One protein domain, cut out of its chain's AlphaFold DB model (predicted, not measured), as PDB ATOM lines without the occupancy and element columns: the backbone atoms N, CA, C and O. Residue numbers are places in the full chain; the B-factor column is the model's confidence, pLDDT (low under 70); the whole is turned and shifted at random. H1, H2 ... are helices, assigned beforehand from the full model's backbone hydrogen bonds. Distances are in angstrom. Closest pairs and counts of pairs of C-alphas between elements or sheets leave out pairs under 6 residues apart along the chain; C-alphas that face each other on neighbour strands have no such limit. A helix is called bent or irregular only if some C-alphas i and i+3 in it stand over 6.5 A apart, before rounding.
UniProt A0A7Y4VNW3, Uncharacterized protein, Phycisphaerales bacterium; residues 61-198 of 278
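AT A GLANCE: This is residues 61 to 198 of the 278 residues of an uncharacterized protein of Phycisphaerales bacterium (UniProt A0A7Y4VNW3). Four long helical pieces, H1, H2a, H4 and H5, run side by side in a loose up-and-down bundle, with H1 and H4 lying between H2a and H5. H2 runs on past the bundle and bends, and its arm H2b folds back with H3 as a helical hairpin that makes an angled arm at one end. The printed part has 138 residues with five named helices, H1 to H5 in order along the chain, and no named strand; its class is all helix. The whole is loose, with a radius of gyration of the C-alphas of 20.2 A, and spans 65 by 31 by 18 A.

HOW THE PARTS SIT: H1, residues 62 to 80, begins an up-and-down bundle, in which each piece runs against the one before it. H2, residues 85 to 132, was assigned as one helix by its hydrogen bonds but is bent: C-alphas 115 and 118 are 7.4 A apart, and its arms H2a, residues 85 to 115, and H2b, residues 118 to 132, stand at a steep tilt of 61 degrees. H1 and H2a form a helical hairpin and touch at a shallow tilt of 5 degrees, opposite ways; their closest C-alphas, of Leu 67 and Val 99, are 6.8 A apart. H2b and H3, residues 136 to 149, form another; the closest C-alphas, of Ala 130 and Tyr 139, are 5.4 A apart. H4, residues 153 to 171, touches H2a at a shallow tilt of 8 degrees, opposite ways, closest at the C-alphas of Leu 91 and Ala 170, 5.9 A. H1 and H4 only just touch, with 3 pairs of C-alphas within 8 A; the closest are those of Arg 66 and Val 160, 7.6 A. H5, residues 174 to 194, touches H1 at a shallow tilt of 30 degrees, opposite ways, with the C-alphas of Leu 73 and Met 184 closest at 6.8 A. H4 and H5 form a helical hairpin, touching through residues 164 to 171 and 177 to 184 alone; their closest C-alphas, of Arg 168 and Thr 177, are 6.5 A apart. H2a and H5 are apart. In H1, H2a, H2b and H3 every O i to N i+4 pair is within hydrogen-bond range; in H4 it is 9 of 15 and in H5 13 of 17.

IN THESE COORDINATES: H1 begins at C-alpha 62, (38.202, 45.245, 30.223), and is 26.5 A long. H2a measures 44.7 A, H2b 21.7 A, H3 20.2 A and H4 29.2 A. H5, 31.3 A, is only just irregular, with C-alphas 187 and 190 6.9 A apart, has a kink of 32 degrees near residue 188, and ends at C-alpha 194, (41.777, 36.799, 24.331).

THE WHOLE: The C-alphas farthest apart, of Thr 84 and Ala 133, are 66.3 A apart. The printed part has no cut, and its four links are tight. Mean pLDDT of the printed part is 73.2; residues under 70 include 149 to 162 and 185 to 198.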
ATOM      1  N   ASP A  61      35.741  42.199  32.877       65.62
ATOM      2  CA  ASP A  61      35.743  43.656  32.764       65.62
ATOM      3  C   ASP A  61      37.062  44.122  32.106       65.62
ATOM      4  O   ASP A  61      38.137  43.906  32.684       65.62
ATOM      5  N   PRO A  62      37.014  44.752  30.915       64.88
ATOM      6  CA  PRO A  62      38.202  45.245  30.223       64.88
ATOM      7  C   PRO A  62      39.045  46.214  31.063       64.88
ATOM      8  O   PRO A  62      40.237  46.372  30.794       64.88
ATOM      9  N   LEU A  63      38.459  46.864  32.079       66.25
ATOM     10  CA  LEU A  63      39.207  47.657  33.052       66.25
ATOM     11  C   LEU A  63      40.059  46.778  33.957       66.25
ATOM     12  O   LEU A  63      41.256  47.030  34.093       66.25
ATOM     13  N   GLN A  64      39.443  45.774  34.582       70.25
ATOM     14  CA  GLN A  64      40.119  44.915  35.545       70.25
ATOM     15  C   GLN A  64      41.309  44.230  34.878       70.25
ATOM     16  O   GLN A  64      42.419  44.282  35.392       70.25
ATOM     17  N   GLN A  65      41.110  43.747  33.653       70.94
ATOM     18  CA  GLN A  65      42.176  43.197  32.819       70.94
ATOM     19  C   GLN A  65      43.361  44.154  32.632       70.94
ATOM     20  O   GLN A  65      44.520  43.748  32.719       70.94
ATOM     21  N   ARG A  66      43.095  45.439  32.377       71.81
ATOM     22  CA  ARG A  66      44.152  46.435  32.166       71.81
ATOM     23  C   ARG A  66      44.844  46.816  33.464       71.81
ATOM     24  O   ARG A  66      46.059  46.971  33.451       71.81
ATOM     25  N   LEU A  67      44.107  46.958  34.562       75.00
ATOM     26  CA  LEU A  67      44.691  47.217  35.880       75.00
ATOM     27  C   LEU A  67      45.565  46.045  36.331       75.00
ATOM     28  O   LEU A  67      46.686  46.266  36.782       75.00
ATOM     29  N   ASP A  68      45.101  44.816  36.117       77.81
ATOM     30  CA  ASP A  68      45.872  43.603  36.378       77.81
ATOM     31  C   ASP A  68      47.156  43.592  35.542       77.81
ATOM     32  O   ASP A  68      48.227  43.333  36.084       77.81
ATOM     33  N   TYR A  69      47.093  43.968  34.260       76.38
ATOM     34  CA  TYR A  69      48.286  44.125  33.423       76.38
ATOM     35  C   TYR A  69      49.260  45.178  33.975       76.38
ATOM     36  O   TYR A  69      50.462  44.918  34.053       76.38
ATOM     37  N   VAL A  70      48.771  46.360  34.370       79.75
ATOM     38  CA  VAL A  70      49.623  47.419  34.942       79.75
ATOM     39  C   VAL A  70      50.311  46.933  36.221       79.75
ATOM     40  O   VAL A  70      51.511  47.156  36.390       79.75
ATOM     41  N   ASN A  71      49.581  46.233  37.091       82.00
ATOM     42  CA  ASN A  71      50.114  45.692  38.340       82.00
ATOM     43  C   ASN A  71      51.125  44.566  38.090       82.00
ATOM     44  O   ASN A  71      52.227  44.607  38.632       82.00
ATOM     45  N   GLN A  72      50.810  43.621  37.201       79.69
ATOM     46  CA  GLN A  72      51.730  42.549  36.814       79.69
ATOM     47  C   GLN A  72      53.014  43.103  36.190       79.69
ATOM     48  O   GLN A  72      54.103  42.611  36.477       79.69
ATOM     49  N   LEU A  73      52.912  44.151  35.365       80.62
ATOM     50  CA  LEU A  73      54.076  44.808  34.778       80.62
ATOM     51  C   LEU A  73      54.926  45.496  35.852       80.62
ATOM     52  O   LEU A  73      56.148  45.342  35.847       80.62
ATOM     53  N   ARG A  74      54.293  46.204  36.793       82.50
ATOM     54  CA  ARG A  74      54.964  46.832  37.941       82.50
ATOM     55  C   ARG A  74      55.744  45.798  38.758       82.50
ATOM     56  O   ARG A  74      56.935  45.991  38.999       82.50
ATOM     57  N   GLU A  75      55.106  44.691  39.131       83.06
ATOM     58  CA  GLU A  75      55.727  43.604  39.900       83.06
ATOM     59  C   GLU A  75      56.867  42.928  39.132       83.06
ATOM     60  O   GLU A  75      57.958  42.727  39.674       83.06
ATOM     61  N   ALA A  76      56.652  42.622  37.849       79.56
ATOM     62  CA  ALA A  76      57.663  42.011  36.997       79.56
ATOM     63  C   ALA A  76      58.908  42.899  36.873       79.56
ATOM     64  O   ALA A  76      60.030  42.403  36.961       79.56
ATOM     65  N   ILE A  77      58.729  44.217  36.738       79.44
ATOM     66  CA  ILE A  77      59.848  45.162  36.674       79.44
ATOM     67  C   ILE A  77      60.605  45.227  37.998       79.44
ATOM     68  O   ILE A  77      61.833  45.153  37.996       79.44
ATOM     69  N   GLN A  78      59.903  45.308  39.128       80.81
ATOM     70  CA  GLN A  78      60.555  45.327  40.440       80.81
ATOM     71  C   GLN A  78      61.357  44.043  40.698       80.81
ATOM     72  O   GLN A  78      62.476  44.108  41.206       80.81
ATOM     73  N   ARG A  79      60.820  42.887  40.295       81.94
ATOM     74  CA  ARG A  79      61.451  41.579  40.500       81.94
ATOM     75  C   ARG A  79      62.626  41.313  39.559       81.94
ATOM     76  O   ARG A  79      63.643  40.786  39.994       81.94
ATOM     77  N   GLU A  80      62.479  41.611  38.271       77.25
ATOM     78  CA  GLU A  80      63.410  41.128  37.239       77.25
ATOM     79  C   GLU A  80      64.417  42.177  36.761       77.25
ATOM     80  O   GLU A  80      65.500  41.822  36.287       77.25
ATOM     81  N   LEU A  81      64.079  43.464  36.873       76.56
ATOM     82  CA  LEU A  81      64.942  44.565  36.435       76.56
ATOM     83  C   LEU A  81      65.678  45.243  37.594       76.56
ATOM     84  O   LEU A  81      66.640  45.961  37.326       76.56
ATOM     85  N   VAL A  82      65.243  45.004  38.842       79.19
ATOM     86  CA  VAL A  82      65.824  45.535  40.091       79.19
ATOM     87  C   VAL A  82      66.246  47.008  39.919       79.19
ATOM     88  O   VAL A  82      67.440  47.328  39.899       79.19
ATOM     89  N   PRO A  83      65.280  47.914  39.661       75.94
ATOM     90  CA  PRO A  83      65.567  49.321  39.392       75.94
ATOM     91  C   PRO A  83      66.263  49.993  40.582       75.94
ATOM     92  O   PRO A  83      66.070  49.612  41.736       75.94
ATOM     93  N   THR A  84      67.068  51.026  40.314       82.31
ATOM     94  CA  THR A  84      67.641  51.855  41.389       82.31
ATOM     95  C   THR A  84      66.527  52.570  42.170       82.31
ATOM     96  O   THR A  84      65.404  52.680  41.670       82.31
ATOM     97  N   PRO A  85      66.795  53.106  43.375       84.12
ATOM     98  CA  PRO A  85      65.787  53.862  44.123       84.12
ATOM     99  C   PRO A  85      65.190  55.029  43.319       84.12
ATOM    100  O   PRO A  85      63.977  55.199  43.286       84.12
ATOM    101  N   GLU A  86      66.021  55.775  42.586       81.88
ATOM    102  CA  GLU A  86      65.576  56.883  41.728       81.88
ATOM    103  C   GLU A  86      64.695  56.411  40.561       81.88
ATOM    104  O   GLU A  86      63.670  57.025  40.261       81.88
ATOM    105  N   GLN A  87      65.064  55.299  39.915       78.31
ATOM    106  CA  GLN A  87      64.258  54.682  38.857       78.31
ATOM    107  C   GLN A  87      62.943  54.129  39.409       78.31
ATOM    108  O   GLN A  87      61.912  54.244  38.758       78.31
ATOM    109  N   THR A  88      62.964  53.564  40.616       81.75
ATOM    110  CA  THR A  88      61.774  53.043  41.298       81.75
ATOM    111  C   THR A  88      60.765  54.158  41.542       81.75
ATOM    112  O   THR A  88      59.590  53.985  41.230       81.75
ATOM    113  N   THR A  89      61.216  55.323  42.013       83.50
ATOM    114  CA  THR A  89      60.349  56.499  42.186       83.50
ATOM    115  C   THR A  89      59.724  56.929  40.859       83.50
ATOM    116  O   THR A  89      58.503  57.019  40.767       83.50
ATOM    117  N   LYS A  90      60.531  57.093  39.799       82.88
ATOM    118  CA  LYS A  90      60.030  57.458  38.458       82.88
ATOM    119  C   LYS A  90      59.040  56.428  37.902       82.88
ATOM    120  O   LYS A  90      58.030  56.795  37.311       82.88
ATOM    121  N   LEU A  91      59.318  55.139  38.084       81.75
ATOM    122  CA  LEU A  91      58.444  54.054  37.644       81.75
ATOM    123  C   LEU A  91      57.114  54.066  38.395       81.75
ATOM    124  O   LEU A  91      56.070  53.948  37.759       81.75
ATOM    125  N   ASN A  92      57.136  54.248  39.715       84.31
ATOM    126  CA  ASN A  92      55.918  54.344  40.516       84.31
ATOM    127  C   ASN A  92      55.050  55.522  40.053       84.31
ATOM    128  O   ASN A  92      53.873  55.319  39.773       84.31
ATOM    129  N   GLU A  93      55.640  56.700  39.824       85.19
ATOM    130  CA  GLU A  93      54.926  57.858  39.264       85.19
ATOM    131  C   GLU A  93      54.306  57.567  37.888       85.19
ATOM    132  O   GLU A  93      53.177  57.977  37.603       85.19
ATOM    133  N   VAL A  94      55.027  56.852  37.012       83.75
ATOM    134  CA  VAL A  94      54.507  56.435  35.700       83.75
ATOM    135  C   VAL A  94      53.319  55.494  35.860       83.75
ATOM    136  O   VAL A  94      52.296  55.693  35.196       83.75
ATOM    137  N   PHE A  95      53.428  54.479  36.718       83.06
ATOM    138  CA  PHE A  95      52.350  53.520  36.923       83.06
ATOM    139  C   PHE A  95      51.126  54.164  37.574       83.06
ATOM    140  O   PHE A  95      50.018  53.938  37.094       83.06
ATOM    141  N   ASP A  96      51.308  54.982  38.609       84.38
ATOM    142  CA  ASP A  96      50.212  55.648  39.319       84.38
ATOM    143  C   ASP A  96      49.444  56.580  38.373       84.38
ATOM    144  O   ASP A  96      48.223  56.471  38.250       84.38
ATOM    145  N   ARG A  97      50.154  57.372  37.558       84.88
ATOM    146  CA  ARG A  97      49.543  58.211  36.512       84.88
ATOM    147  C   ARG A  97      48.707  57.402  35.515       84.88
ATOM    148  O   ARG A  97      47.695  57.888  35.007       84.88
ATOM    149  N   HIS A  98      49.134  56.190  35.164       78.88
ATOM    150  CA  HIS A  98      48.385  55.342  34.235       78.88
ATOM    151  C   HIS A  98      47.165  54.695  34.885       78.88
ATOM    152  O   HIS A  98      46.115  54.644  34.244       78.88
ATOM    153  N   VAL A  99      47.272  54.269  36.144       82.88
ATOM    154  CA  VAL A  99      46.126  53.792  36.930       82.88
ATOM    155  C   VAL A  99      45.078  54.899  37.055       82.88
ATOM    156  O   VAL A  99      43.905  54.656  36.776       82.88
ATOM    157  N   GLU A 100      45.486  56.131  37.366       82.38
ATOM    158  CA  GLU A 100      44.590  57.294  37.423       82.38
ATOM    159  C   GLU A 100      43.891  57.552  36.081       82.38
ATOM    160  O   GLU A 100      42.668  57.698  36.034       82.38
ATOM    161  N   LYS A 101      44.637  57.555  34.967       79.31
ATOM    162  CA  LYS A 101      44.065  57.735  33.619       79.31
ATOM    163  C   LYS A 101      43.064  56.636  33.259       79.31
ATOM    164  O   LYS A 101      42.005  56.950  32.721       79.31
ATOM    165  N   LEU A 102      43.388  55.370  33.531       74.56
ATOM    166  CA  LEU A 102      42.496  54.236  33.259       74.56
ATOM    167  C   LEU A 102      41.224  54.321  34.105       74.56
ATOM    168  O   LEU A 102      40.125  54.181  33.573       74.56
ATOM    169  N   THR A 103      41.371  54.628  35.394       78.88
ATOM    170  CA  THR A 103      40.248  54.806  36.323       78.88
ATOM    171  C   THR A 103      39.339  55.946  35.868       78.88
ATOM    172  O   THR A 103      38.120  55.789  35.836       78.88
ATOM    173  N   LYS A 104      39.922  57.074  35.435       77.62
ATOM    174  CA  LYS A 104      39.170  58.210  34.897       77.62
ATOM    175  C   LYS A 104      38.392  57.840  33.635       77.62
ATOM    176  O   LYS A 104      37.199  58.102  33.581       77.62
ATOM    177  N   ILE A 105      39.027  57.191  32.657       72.69
ATOM    178  CA  ILE A 105      38.348  56.786  31.413       72.69
ATOM    179  C   ILE A 105      37.163  55.872  31.717       72.69
ATOM    180  O   ILE A 105      36.115  55.999  31.094       72.69
ATOM    181  N   VAL A 106      37.291  54.971  32.689       70.75
ATOM    182  CA  VAL A 106      36.171  54.103  33.060       70.75
ATOM    183  C   VAL A 106      35.076  54.845  33.796       70.75
ATOM    184  O   VAL A 106      33.905  54.591  33.524       70.75
ATOM    185  N   SER A 107      35.427  55.779  34.675       72.75
ATOM    186  CA  SER A 107      34.443  56.680  35.272       72.75
ATOM    187  C   SER A 107      33.663  57.430  34.189       72.75
ATOM    188  O   SER A 107      32.434  57.442  34.221       72.75
ATOM    189  N   ASP A 108      34.361  57.969  33.186       72.56
ATOM    190  CA  ASP A 108      33.758  58.689  32.062       72.56
ATOM    191  C   ASP A 108      32.861  57.758  31.218       72.56
ATOM    192  O   ASP A 108      31.731  58.113  30.883       72.56
ATOM    193  N   LEU A 109      33.310  56.529  30.922       70.25
ATOM    194  CA  LEU A 109      32.519  55.524  30.195       70.25
ATOM    195  C   LEU A 109      31.285  55.072  30.980       70.25
ATOM    196  O   LEU A 109      30.226  54.853  30.391       70.25
ATOM    197  N   ARG A 110      31.396  54.928  32.302       72.38
ATOM    198  CA  ARG A 110      30.267  54.587  33.169       72.38
ATOM    199  C   ARG A 110      29.235  55.707  33.165       72.38
ATOM    200  O   ARG A 110      28.062  55.428  32.943       72.38
ATOM    201  N   GLN A 111      29.672  56.952  33.332       70.94
ATOM    202  CA  GLN A 111      28.792  58.115  33.282       70.94
ATOM    203  C   GLN A 111      28.121  58.256  31.908       70.94
ATOM    204  O   GLN A 111      26.926  58.538  31.828       70.94
ATOM    205  N   LEU A 112      28.854  57.990  30.824       70.94
ATOM    206  CA  LEU A 112      28.307  57.971  29.469       70.94
ATOM    207  C   LEU A 112      27.248  56.869  29.300       70.94
ATOM    208  O   LEU A 112      26.180  57.126  28.755       70.94
ATOM    209  N   ARG A 113      27.501  55.655  29.806       71.06
ATOM    210  CA  ARG A 113      26.526  54.549  29.779       71.06
ATOM    211  C   ARG A 113      25.281  54.857  30.604       71.06
ATOM    212  O   ARG A 113      24.183  54.550  30.153       71.06
ATOM    213  N   GLU A 114      25.440  55.464  31.778       74.94
ATOM    214  CA  GLU A 114      24.328  55.910  32.624       74.94
ATOM    215  C   GLU A 114      23.500  56.995  31.911       74.94
ATOM    216  O   GLU A 114      22.277  56.885  31.848       74.94
ATOM    217  N   SER A 115      24.157  57.975  31.279       76.06
ATOM    218  CA  SER A 115      23.506  59.010  30.459       76.06
ATOM    219  C   SER A 115      22.762  58.428  29.254       76.06
ATOM    220  O   SER A 115      21.683  58.900  28.903       76.06
ATOM    221  N   ASN A 116      23.310  57.381  28.635       76.75
ATOM    222  CA  ASN A 116      22.741  56.748  27.446       76.75
ATOM    223  C   ASN A 116      21.738  55.630  27.776       76.75
ATOM    224  O   ASN A 116      21.144  55.055  26.864       76.75
ATOM    225  N   ALA A 117      21.528  55.296  29.054       78.56
ATOM    226  CA  ALA A 117      20.747  54.131  29.467       78.56
ATOM    227  C   ALA A 117      19.300  54.171  28.952       78.56
ATOM    228  O   ALA A 117      18.786  53.159  28.479       78.56
ATOM    229  N   ALA A 118      18.666  55.346  28.988       79.00
ATOM    230  CA  ALA A 118      17.303  55.532  28.494       79.00
ATOM    231  C   ALA A 118      17.202  55.338  26.969       79.00
ATOM    232  O   ALA A 118      16.267  54.698  26.488       79.00
ATOM    233  N   GLU A 119      18.180  55.837  26.210       80.69
ATOM    234  CA  GLU A 119      18.218  55.683  24.751       80.69
ATOM    235  C   GLU A 119      18.537  54.236  24.352       80.69
ATOM    236  O   GLU A 119      17.894  53.684  23.464       80.69
ATOM    237  N   ILE A 120      19.455  53.573  25.062       78.44
ATOM    238  CA  ILE A 120      19.756  52.147  24.870       78.44
ATOM    239  C   ILE A 120      18.516  51.286  25.135       78.44
ATOM    240  O   ILE A 120      18.274  50.324  24.406       78.44
ATOM    241  N   GLU A 121      17.729  51.616  26.157       79.94
ATOM    242  CA  GLU A 121      16.500  50.888  26.470       79.94
ATOM    243  C   GLU A 121      15.407  51.115  25.414       79.94
ATOM    244  O   GLU A 121      14.687  50.180  25.069       79.94
ATOM    245  N   SER A 122      15.322  52.319  24.837       85.62
ATOM    246  CA  SER A 122      14.456  52.585  23.678       85.62
ATOM    247  C   SER A 122      14.878  51.755  22.465       85.62
ATOM    248  O   SER A 122      14.060  51.053  21.873       85.62
ATOM    249  N   LEU A 123      16.173  51.764  22.138       84.38
ATOM    250  CA  LEU A 123      16.709  51.038  20.990       84.38
ATOM    251  C   LEU A 123      16.532  49.526  21.118       84.38
ATOM    252  O   LEU A 123      16.286  48.871  20.115       84.38
ATOM    253  N   ARG A 124      16.612  48.960  22.330       81.06
ATOM    254  CA  ARG A 124      16.323  47.533  22.555       81.06
ATOM    255  C   ARG A 124      14.909  47.158  22.128       81.06
ATOM    256  O   ARG A 124      14.743  46.150  21.452       81.06
ATOM    257  N   LYS A 125      13.916  47.984  22.473       85.69
ATOM    258  CA  LYS A 125      12.518  47.755  22.078       85.69
ATOM    259  C   LYS A 125      12.359  47.823  20.561       85.69
ATOM    260  O   LYS A 125      11.803  46.912  19.963       85.69
ATOM    261  N   GLU A 126      12.943  48.842  19.932       86.62
ATOM    262  CA  GLU A 126      12.920  48.982  18.469       86.62
ATOM    263  C   GLU A 126      13.629  47.824  17.746       86.62
ATOM    264  O   GLU A 126      13.275  47.464  16.623       86.62
ATOM    265  N   LEU A 127      14.646  47.246  18.382       83.44
ATOM    266  CA  LEU A 127      15.435  46.143  17.850       83.44
ATOM    267  C   LEU A 127      14.690  44.810  17.953       83.44
ATOM    268  O   LEU A 127      14.758  44.008  17.019       83.44
ATOM    269  N   ASP A 128      13.933  44.601  19.032       83.56
ATOM    270  CA  ASP A 128      13.000  43.480  19.157       83.56
ATOM    271  C   ASP A 128      11.859  43.589  18.134       83.56
ATOM    272  O   ASP A 128      11.539  42.595  17.478       83.56
ATOM    273  N   ASP A 129      11.328  44.792  17.903       86.56
ATOM    274  CA  ASP A 129      10.313  45.044  16.873       86.56
ATOM    275  C   ASP A 129      10.853  44.758  15.461       86.56
ATOM    276  O   ASP A 129      10.219  44.055  14.673       86.56
ATOM    277  N   ALA A 130      12.059  45.243  15.139       83.06
ATOM    278  CA  ALA A 130      12.711  44.975  13.855       83.06
ATOM    279  C   ALA A 130      12.986  43.476  13.653       83.06
ATOM    280  O   ALA A 130      12.825  42.951  12.548       83.06
ATOM    281  N   ARG A 131      13.353  42.763  14.727       84.25
ATOM    282  CA  ARG A 131      13.561  41.312  14.705       84.25
ATOM    283  C   ARG A 131      12.260  40.554  14.453       84.25
ATOM    284  O   ARG A 131      12.263  39.628  13.646       84.25
ATOM    285  N   GLN A 132      11.168  40.929  15.116       85.81
ATOM    286  CA  GLN A 132       9.853  40.310  14.914       85.81
ATOM    287  C   GLN A 132       9.287  40.600  13.519       85.81
ATOM    288  O   GLN A 132       8.668  39.727  12.916       85.81
ATOM    289  N   ALA A 133       9.551  41.792  12.980       87.19
ATOM    290  CA  ALA A 133       9.160  42.183  11.629       87.19
ATOM    291  C   ALA A 133      10.015  41.539  10.517       87.19
ATOM    292  O   ALA A 133       9.676  41.667   9.342       87.19
ATOM    293  N   GLY A 134      11.122  40.865  10.858       86.69
ATOM    294  CA  GLY A 134      12.053  40.291   9.879       86.69
ATOM    295  C   GLY A 134      12.859  41.336   9.095       86.69
ATOM    296  O   GLY A 134      13.417  41.018   8.045       86.69
ATOM    297  N   ASP A 135      12.940  42.574   9.591       89.88
ATOM    298  CA  ASP A 135      13.639  43.684   8.941       89.88
ATOM    299  C   ASP A 135      15.133  43.666   9.304       89.88
ATOM    300  O   ASP A 135      15.599  44.275  10.275       89.88
ATOM    301  N   ALA A 136      15.899  42.907   8.518       80.94
ATOM    302  CA  ALA A 136      17.320  42.674   8.755       80.94
ATOM    303  C   ALA A 136      18.188  43.938   8.615       80.94
ATOM    304  O   ALA A 136      19.233  44.032   9.267       80.94
ATOM    305  N   ASP A 137      17.789  44.894   7.774       83.12
ATOM    306  CA  ASP A 137      18.542  46.133   7.562       83.12
ATOM    307  C   ASP A 137      18.332  47.099   8.729       83.12
ATOM    308  O   ASP A 137      19.302  47.635   9.278       83.12
ATOM    309  N   ARG A 138      17.087  47.232   9.201       81.31
ATOM    310  CA  ARG A 138      16.776  48.010  10.404       81.31
ATOM    311  C   ARG A 138      17.411  47.406  11.653       81.31
ATOM    312  O   ARG A 138      18.001  48.136  12.447       81.31
ATOM    313  N   TYR A 139      17.380  46.081  11.795       79.56
ATOM    314  CA  TYR A 139      18.045  45.379  12.895       79.56
ATOM    315  C   TYR A 139      19.557  45.670  12.938       79.56
ATOM    316  O   TYR A 139      20.094  46.023  13.990       79.56
ATOM    317  N   ARG A 140      20.250  45.578  11.792       74.31
ATOM    318  CA  ARG A 140      21.691  45.882  11.694       74.31
ATOM    319  C   ARG A 140      22.002  47.341  12.039       74.31
ATOM    320  O   ARG A 140      22.974  47.598  12.748       74.31
ATOM    321  N   SER A 141      21.175  48.281  11.583       83.00
ATOM    322  CA  SER A 141      21.332  49.708  11.890       83.00
ATOM    323  C   SER A 141      21.176  50.005  13.390       83.00
ATOM    324  O   SER A 141      22.030  50.668  13.982       83.00
ATOM    325  N   LEU A 142      20.141  49.449  14.030       79.06
ATOM    326  CA  LEU A 142      19.888  49.624  15.464       79.06
ATOM    327  C   LEU A 142      20.989  48.995  16.327       79.06
ATOM    328  O   LEU A 142      21.423  49.603  17.306       79.06
ATOM    329  N   MET A 143      21.504  47.824  15.930       74.12
ATOM    330  CA  MET A 143      22.682  47.218  16.560       74.12
ATOM    331  C   MET A 143      23.905  48.144  16.499       74.12
ATOM    332  O   MET A 143      24.584  48.317  17.513       74.12
ATOM    333  N   GLY A 144      24.169  48.766  15.344       76.50
ATOM    334  CA  GLY A 144      25.269  49.721  15.179       76.50
ATOM    335  C   GLY A 144      25.137  50.926  16.113       76.50
ATOM    336  O   GLY A 144      26.066  51.245  16.852       76.50
ATOM    337  N   ARG A 145      23.943  51.525  16.179       78.31
ATOM    338  CA  ARG A 145      23.663  52.668  17.061       78.31
ATOM    339  C   ARG A 145      23.762  52.308  18.547       78.31
ATOM    340  O   ARG A 145      24.316  53.068  19.339       78.31
ATOM    341  N   MET A 146      23.292  51.124  18.942       75.12
ATOM    342  CA  MET A 146      23.487  50.618  20.306       75.12
ATOM    343  C   MET A 146      24.968  50.425  20.648       75.12
ATOM    344  O   MET A 146      25.361  50.636  21.796       75.12
ATOM    345  N   GLN A 147      25.789  50.012  19.682       70.31
ATOM    346  CA  GLN A 147      27.225  49.843  19.880       70.31
ATOM    347  C   GLN A 147      27.943  51.191  20.034       70.31
ATOM    348  O   GLN A 147      28.815  51.311  20.892       70.31
ATOM    349  N   GLU A 148      27.536  52.218  19.284       72.56
ATOM    350  CA  GLU A 148      28.036  53.591  19.440       72.56
ATOM    351  C   GLU A 148      27.705  54.169  20.826       72.56
ATOM    352  O   GLU A 148      28.592  54.672  21.518       72.56
ATOM    353  N   LEU A 149      26.455  54.019  21.281       69.56
ATOM    354  CA  LEU A 149      25.995  54.530  22.580       69.56
ATOM    355  C   LEU A 149      26.594  53.797  23.786       69.56
ATOM    356  O   LEU A 149      26.669  54.365  24.877       69.56
ATOM    357  N   ARG A 150      27.049  52.549  23.623       66.50
ATOM    358  CA  ARG A 150      27.724  51.794  24.695       66.50
ATOM    359  C   ARG A 150      29.142  52.287  24.998       66.50
ATOM    360  O   ARG A 150      29.711  51.864  26.011       66.50
ATOM    361  N   GLY A 151      29.661  53.210  24.186       62.06
ATOM    362  CA  GLY A 151      31.012  53.745  24.291       62.06
ATOM    363  C   GLY A 151      32.037  52.739  23.774       62.06
ATOM    364  O   GLY A 151      32.034  51.572  24.160       62.06
ATOM    365  N   ARG A 152      32.922  53.177  22.875       60.69
ATOM    366  CA  ARG A 152      33.991  52.322  22.346       60.69
ATOM    367  C   ARG A 152      35.040  52.067  23.430       60.69
ATOM    368  O   ARG A 152      35.753  52.988  23.843       60.69
ATOM    369  N   ASP A 153      35.201  50.799  23.802       54.72
ATOM    370  CA  ASP A 153      36.310  50.314  24.639       54.72
ATOM    371  C   ASP A 153      37.691  50.587  23.996       54.72
ATOM    372  O   ASP A 153      38.723  50.544  24.669       54.72
ATOM    373  N   ASP A 154      37.721  50.959  22.709       53.53
ATOM    374  CA  ASP A 154      38.905  51.423  21.972       53.53
ATOM    375  C   ASP A 154      39.622  52.592  22.677       53.53
ATOM    376  O   ASP A 154      40.844  52.736  22.584       53.53
ATOM    377  N   SER A 155      38.884  53.405  23.444       58.00
ATOM    378  CA  SER A 155      39.429  54.500  24.261       58.00
ATOM    379  C   SER A 155      40.391  54.022  25.361       58.00
ATOM    380  O   SER A 155      41.329  54.743  25.714       58.00
ATOM    381  N   LEU A 156      40.238  52.784  25.842       58.56
ATOM    382  CA  LEU A 156      41.114  52.178  26.846       58.56
ATOM    383  C   LEU A 156      42.436  51.664  26.251       58.56
ATOM    384  O   LEU A 156      43.400  51.456  26.991       58.56
ATOM    385  N   ILE A 157      42.522  51.475  24.926       57.00
ATOM    386  CA  ILE A 157      43.722  50.950  24.245       57.00
ATOM    387  C   ILE A 157      44.876  51.956  24.297       57.00
ATOM    388  O   ILE A 157      46.017  51.584  24.574       57.00
ATOM    389  N   LYS A 158      44.585  53.241  24.080       64.12
ATOM    390  CA  LYS A 158      45.602  54.294  23.958       64.12
ATOM    391  C   LYS A 158      46.448  54.493  25.234       64.12
ATOM    392  O   LYS A 158      47.668  54.556  25.098       64.12
ATOM    393  N   PRO A 159      45.884  54.540  26.457       63.88
ATOM    394  CA  PRO A 159      46.678  54.599  27.689       63.88
ATOM    395  C   PRO A 159      47.634  53.416  27.877       63.88
ATOM    396  O   PRO A 159      48.749  53.613  28.345       63.88
ATOM    397  N   VAL A 160      47.238  52.201  27.488       59.06
ATOM    398  CA  VAL A 160      48.096  51.010  27.624       59.06
ATOM    399  C   VAL A 160      49.272  51.060  26.648       59.06
ATOM    400  O   VAL A 160      50.387  50.722  27.031       59.06
ATOM    401  N   LEU A 161      49.061  51.559  25.426       60.78
ATOM    402  CA  LEU A 161      50.150  51.784  24.465       60.78
ATOM    403  C   LEU A 161      51.129  52.874  24.931       60.78
ATOM    404  O   LEU A 161      52.322  52.793  24.654       60.78
ATOM    405  N   LEU A 162      50.640  53.893  25.642       67.25
ATOM    406  CA  LEU A 162      51.487  54.960  26.183       67.25
ATOM    407  C   LEU A 162      52.278  54.509  27.416       67.25
ATOM    408  O   LEU A 162      53.436  54.904  27.552       67.25
ATOM    409  N   LEU A 163      51.714  53.619  28.244       70.50
ATOM    410  CA  LEU A 163      52.405  53.036  29.399       70.50
ATOM    411  C   LEU A 163      53.730  52.396  28.983       70.50
ATOM    412  O   LEU A 163      54.746  52.566  29.647       70.50
ATOM    413  N   GLU A 164      53.731  51.698  27.852       68.38
ATOM    414  CA  GLU A 164      54.919  51.046  27.316       68.38
ATOM    415  C   GLU A 164      56.077  52.005  27.040       68.38
ATOM    416  O   GLU A 164      57.240  51.713  27.334       68.38
ATOM    417  N   SER A 165      55.746  53.146  26.438       69.38
ATOM    418  CA  SER A 165      56.708  54.183  26.095       69.38
ATOM    419  C   SER A 165      57.235  54.866  27.354       69.38
ATOM    420  O   SER A 165      58.443  55.055  27.492       69.38
ATOM    421  N   ASP A 166      56.341  55.182  28.289       74.75
ATOM    422  CA  ASP A 166      56.679  55.904  29.515       74.75
ATOM    423  C   ASP A 166      57.521  55.037  30.468       74.75
ATOM    424  O   ASP A 166      58.502  55.515  31.035       74.75
ATOM    425  N   VAL A 167      57.215  53.738  30.585       73.69
ATOM    426  CA  VAL A 167      58.029  52.786  31.363       73.69
ATOM    427  C   VAL A 167      59.421  52.638  30.748       73.69
ATOM    428  O   VAL A 167      60.413  52.629  31.473       73.69
ATOM    429  N   ARG A 168      59.531  52.579  29.414       72.50
ATOM    430  CA  ARG A 168      60.837  52.529  28.739       72.50
ATOM    431  C   ARG A 168      61.670  53.777  29.025       72.50
ATOM    432  O   ARG A 168      62.848  53.649  29.340       72.50
ATOM    433  N   ALA A 169      61.054  54.955  28.947       72.88
ATOM    434  CA  ALA A 169      61.715  56.219  29.256       72.88
ATOM    435  C   ALA A 169      62.158  56.310  30.728       72.88
ATOM    436  O   ALA A 169      63.163  56.946  31.024       72.88
ATOM    437  N   ALA A 170      61.441  55.663  31.653       72.75
ATOM    438  CA  ALA A 170      61.782  55.662  33.074       72.75
ATOM    439  C   ALA A 170      62.936  54.710  33.449       72.75
ATOM    440  O   ALA A 170      63.609  54.945  34.453       72.75
ATOM    441  N   VAL A 171      63.169  53.643  32.671       70.00
ATOM    442  CA  VAL A 171      64.218  52.640  32.952       70.00
ATOM    443  C   VAL A 171      65.597  53.053  32.417       70.00
ATOM    444  O   VAL A 171      66.589  52.664  33.024       70.00
ATOM    445  N   ASP A 172      65.657  53.841  31.336       63.16
ATOM    446  CA  ASP A 172      66.853  54.510  30.771       63.16
ATOM    447  C   ASP A 172      68.191  53.744  30.921       63.16
ATOM    448  O   ASP A 172      69.161  54.227  31.501       63.16
ATOM    449  N   ASP A 173      68.217  52.495  30.444       62.88
ATOM    450  CA  ASP A 173      69.414  51.645  30.393       62.88
ATOM    451  C   ASP A 173      69.267  50.614  29.255       62.88
ATOM    452  O   ASP A 173      68.275  49.877  29.190       62.88
ATOM    453  N   GLU A 174      70.223  50.559  28.320       55.53
ATOM    454  CA  GLU A 174      70.144  49.742  27.092       55.53
ATOM    455  C   GLU A 174      70.013  48.237  27.384       55.53
ATOM    456  O   GLU A 174      69.254  47.531  26.709       55.53
ATOM    457  N   GLY A 175      70.701  47.735  28.417       59.28
ATOM    458  CA  GLY A 175      70.623  46.328  28.824       59.28
ATOM    459  C   GLY A 175      69.259  45.965  29.420       59.28
ATOM    460  O   GLY A 175      68.671  44.929  29.091       59.28
ATOM    461  N   ARG A 176      68.705  46.855  30.246       65.94
ATOM    462  CA  ARG A 176      67.386  46.700  30.875       65.94
ATOM    463  C   ARG A 176      66.228  46.930  29.907       65.94
ATOM    464  O   ARG A 176      65.198  46.273  30.031       65.94
ATOM    465  N   THR A 177      66.420  47.748  28.876       65.69
ATOM    466  CA  THR A 177      65.425  47.984  27.818       65.69
ATOM    467  C   THR A 177      65.080  46.702  27.052       65.69
ATOM    468  O   THR A 177      63.914  46.478  26.717       65.69
ATOM    469  N   LYS A 178      66.060  45.812  26.826       66.19
ATOM    470  CA  LYS A 178      65.838  44.508  26.171       66.19
ATOM    471  C   LYS A 178      64.990  43.572  27.040       66.19
ATOM    472  O   LYS A 178      63.999  43.030  26.550       66.19
ATOM    473  N   LYS A 179      65.336  43.428  28.326       70.12
ATOM    474  CA  LYS A 179      64.574  42.617  29.297       70.12
ATOM    475  C   LYS A 179      63.157  43.152  29.506       70.12
ATOM    476  O   LYS A 179      62.203  42.382  29.485       70.12
ATOM    477  N   LEU A 180      63.011  44.472  29.611       71.50
ATOM    478  CA  LEU A 180      61.718  45.141  29.712       71.50
ATOM    479  C   LEU A 180      60.817  44.825  28.506       71.50
ATOM    480  O   LEU A 180      59.651  44.492  28.681       71.50
ATOM    481  N   GLN A 181      61.355  44.868  27.284       69.12
ATOM    482  CA  GLN A 181      60.584  44.544  26.079       69.12
ATOM    483  C   GLN A 181      60.125  43.075  26.036       69.12
ATOM    484  O   GLN A 181      59.018  42.815  25.568       69.12
ATOM    485  N   ILE A 182      60.929  42.130  26.539       70.19
ATOM    486  CA  ILE A 182      60.529  40.716  26.675       70.19
ATOM    487  C   ILE A 182      59.395  40.580  27.701       70.19
ATOM    488  O   ILE A 182      58.380  39.945  27.419       70.19
ATOM    489  N   LEU A 183      59.540  41.206  28.872       70.12
ATOM    490  CA  LEU A 183      58.542  41.163  29.946       70.12
ATOM    491  C   LEU A 183      57.192  41.715  29.504       70.12
ATOM    492  O   LEU A 183      56.163  41.067  29.684       70.12
ATOM    493  N   MET A 184      57.201  42.889  28.878       71.62
ATOM    494  CA  MET A 184      55.988  43.521  28.367       71.62
ATOM    495  C   MET A 184      55.305  42.650  27.318       71.62
ATOM    496  O   MET A 184      54.089  42.490  27.351       71.62
ATOM    497  N   TYR A 185      56.083  42.032  26.426       69.94
ATOM    498  CA  TYR A 185      55.537  41.110  25.442       69.94
ATOM    499  C   TYR A 185      54.849  39.905  26.102       69.94
ATOM    500  O   TYR A 185      53.683  39.639  25.808       69.94
ATOM    501  N   LYS A 186      55.532  39.221  27.030       68.94
ATOM    502  CA  LYS A 186      54.992  38.045  27.735       68.94
ATOM    503  C   LYS A 186      53.726  38.370  28.518       68.94
ATOM    504  O   LYS A 186      52.770  37.604  28.486       68.94
ATOM    505  N   LEU A 187      53.699  39.519  29.188       69.38
ATOM    506  CA  LEU A 187      52.539  39.954  29.963       69.38
ATOM    507  C   LEU A 187      51.359  40.370  29.079       69.38
ATOM    508  O   LEU A 187      50.215  40.224  29.492       69.38
ATOM    509  N   GLN A 188      51.604  40.857  27.861       65.88
ATOM    510  CA  GLN A 188      50.534  41.199  26.919       65.88
ATOM    511  C   GLN A 188      49.986  40.012  26.135       65.88
ATOM    512  O   GLN A 188      48.877  40.096  25.602       65.88
ATOM    513  N   GLU A 189      50.747  38.928  26.021       65.31
ATOM    514  CA  GLU A 189      50.391  37.776  25.198       65.31
ATOM    515  C   GLU A 189      48.998  37.191  25.525       65.31
ATOM    516  O   GLU A 189      48.211  37.010  24.588       65.31
ATOM    517  N   PRO A 190      48.611  36.985  26.804       63.00
ATOM    518  CA  PRO A 190      47.280  36.484  27.149       63.00
ATOM    519  C   PRO A 190      46.156  37.424  26.691       63.00
ATOM    520  O   PRO A 190      45.141  36.967  26.166       63.00
ATOM    521  N   PHE A 191      46.353  38.740  26.815       58.72
ATOM    522  CA  PHE A 191      45.368  39.751  26.413       58.72
ATOM    523  C   PHE A 191      45.198  39.819  24.892       58.72
ATOM    524  O   PHE A 191      44.078  39.938  24.388       58.72
ATOM    525  N   ARG A 192      46.302  39.698  24.144       58.16
ATOM    526  CA  ARG A 192      46.281  39.633  22.676       58.16
ATOM    527  C   ARG A 192      45.517  38.394  22.203       58.16
ATOM    528  O   ARG A 192      44.607  38.525  21.384       58.16
ATOM    529  N   ARG A 193      45.802  37.227  22.797       57.66
ATOM    530  CA  ARG A 193      45.099  35.961  22.517       57.66
ATOM    531  C   ARG A 193      43.592  36.060  22.808       57.66
ATOM    532  O   ARG A 193      42.796  35.699  21.946       57.66
ATOM    533  N   GLN A 194      43.193  36.606  23.964       51.59
ATOM    534  CA  GLN A 194      41.777  36.799  24.331       51.59
ATOM    535  C   GLN A 194      41.029  37.753  23.393       51.59
ATOM    536  O   GLN A 194      39.852  37.551  23.115       51.59
ATOM    537  N   SER A 195      41.718  38.764  22.862       40.22
ATOM    538  CA  SER A 195      41.135  39.735  21.931       40.22
ATOM    539  C   SER A 195      41.031  39.205  20.491       40.22
ATOM    540  O   SER A 195      40.666  39.954  19.587       40.22
ATOM    541  N   GLY A 196      41.422  37.948  20.231       35.94
ATOM    542  CA  GLY A 196      41.531  37.394  18.875       35.94
ATOM    543  C   GLY A 196      42.624  38.057  18.023       35.94
ATOM    544  O   GLY A 196      42.752  37.768  16.831       35.94
ATOM    545  N   ILE A 197      43.435  38.932  18.627       40.12
ATOM    546  CA  ILE A 197      44.567  39.594  17.990       40.12
ATOM    547  C   ILE A 197      45.725  38.605  18.054       40.12
ATOM    548  O   ILE A 197      46.418  38.499  19.068       40.12
ATOM    549  N   LYS A 198      45.952  37.864  16.964       45.88
ATOM    550  CA  LYS A 198      47.190  37.088  16.837       45.88
ATOM    551  C   LYS A 198      48.365  38.050  17.031       45.88
ATOM    552  O   LYS A 198      48.356  39.120  16.414       45.88
TER     553      LYS A 198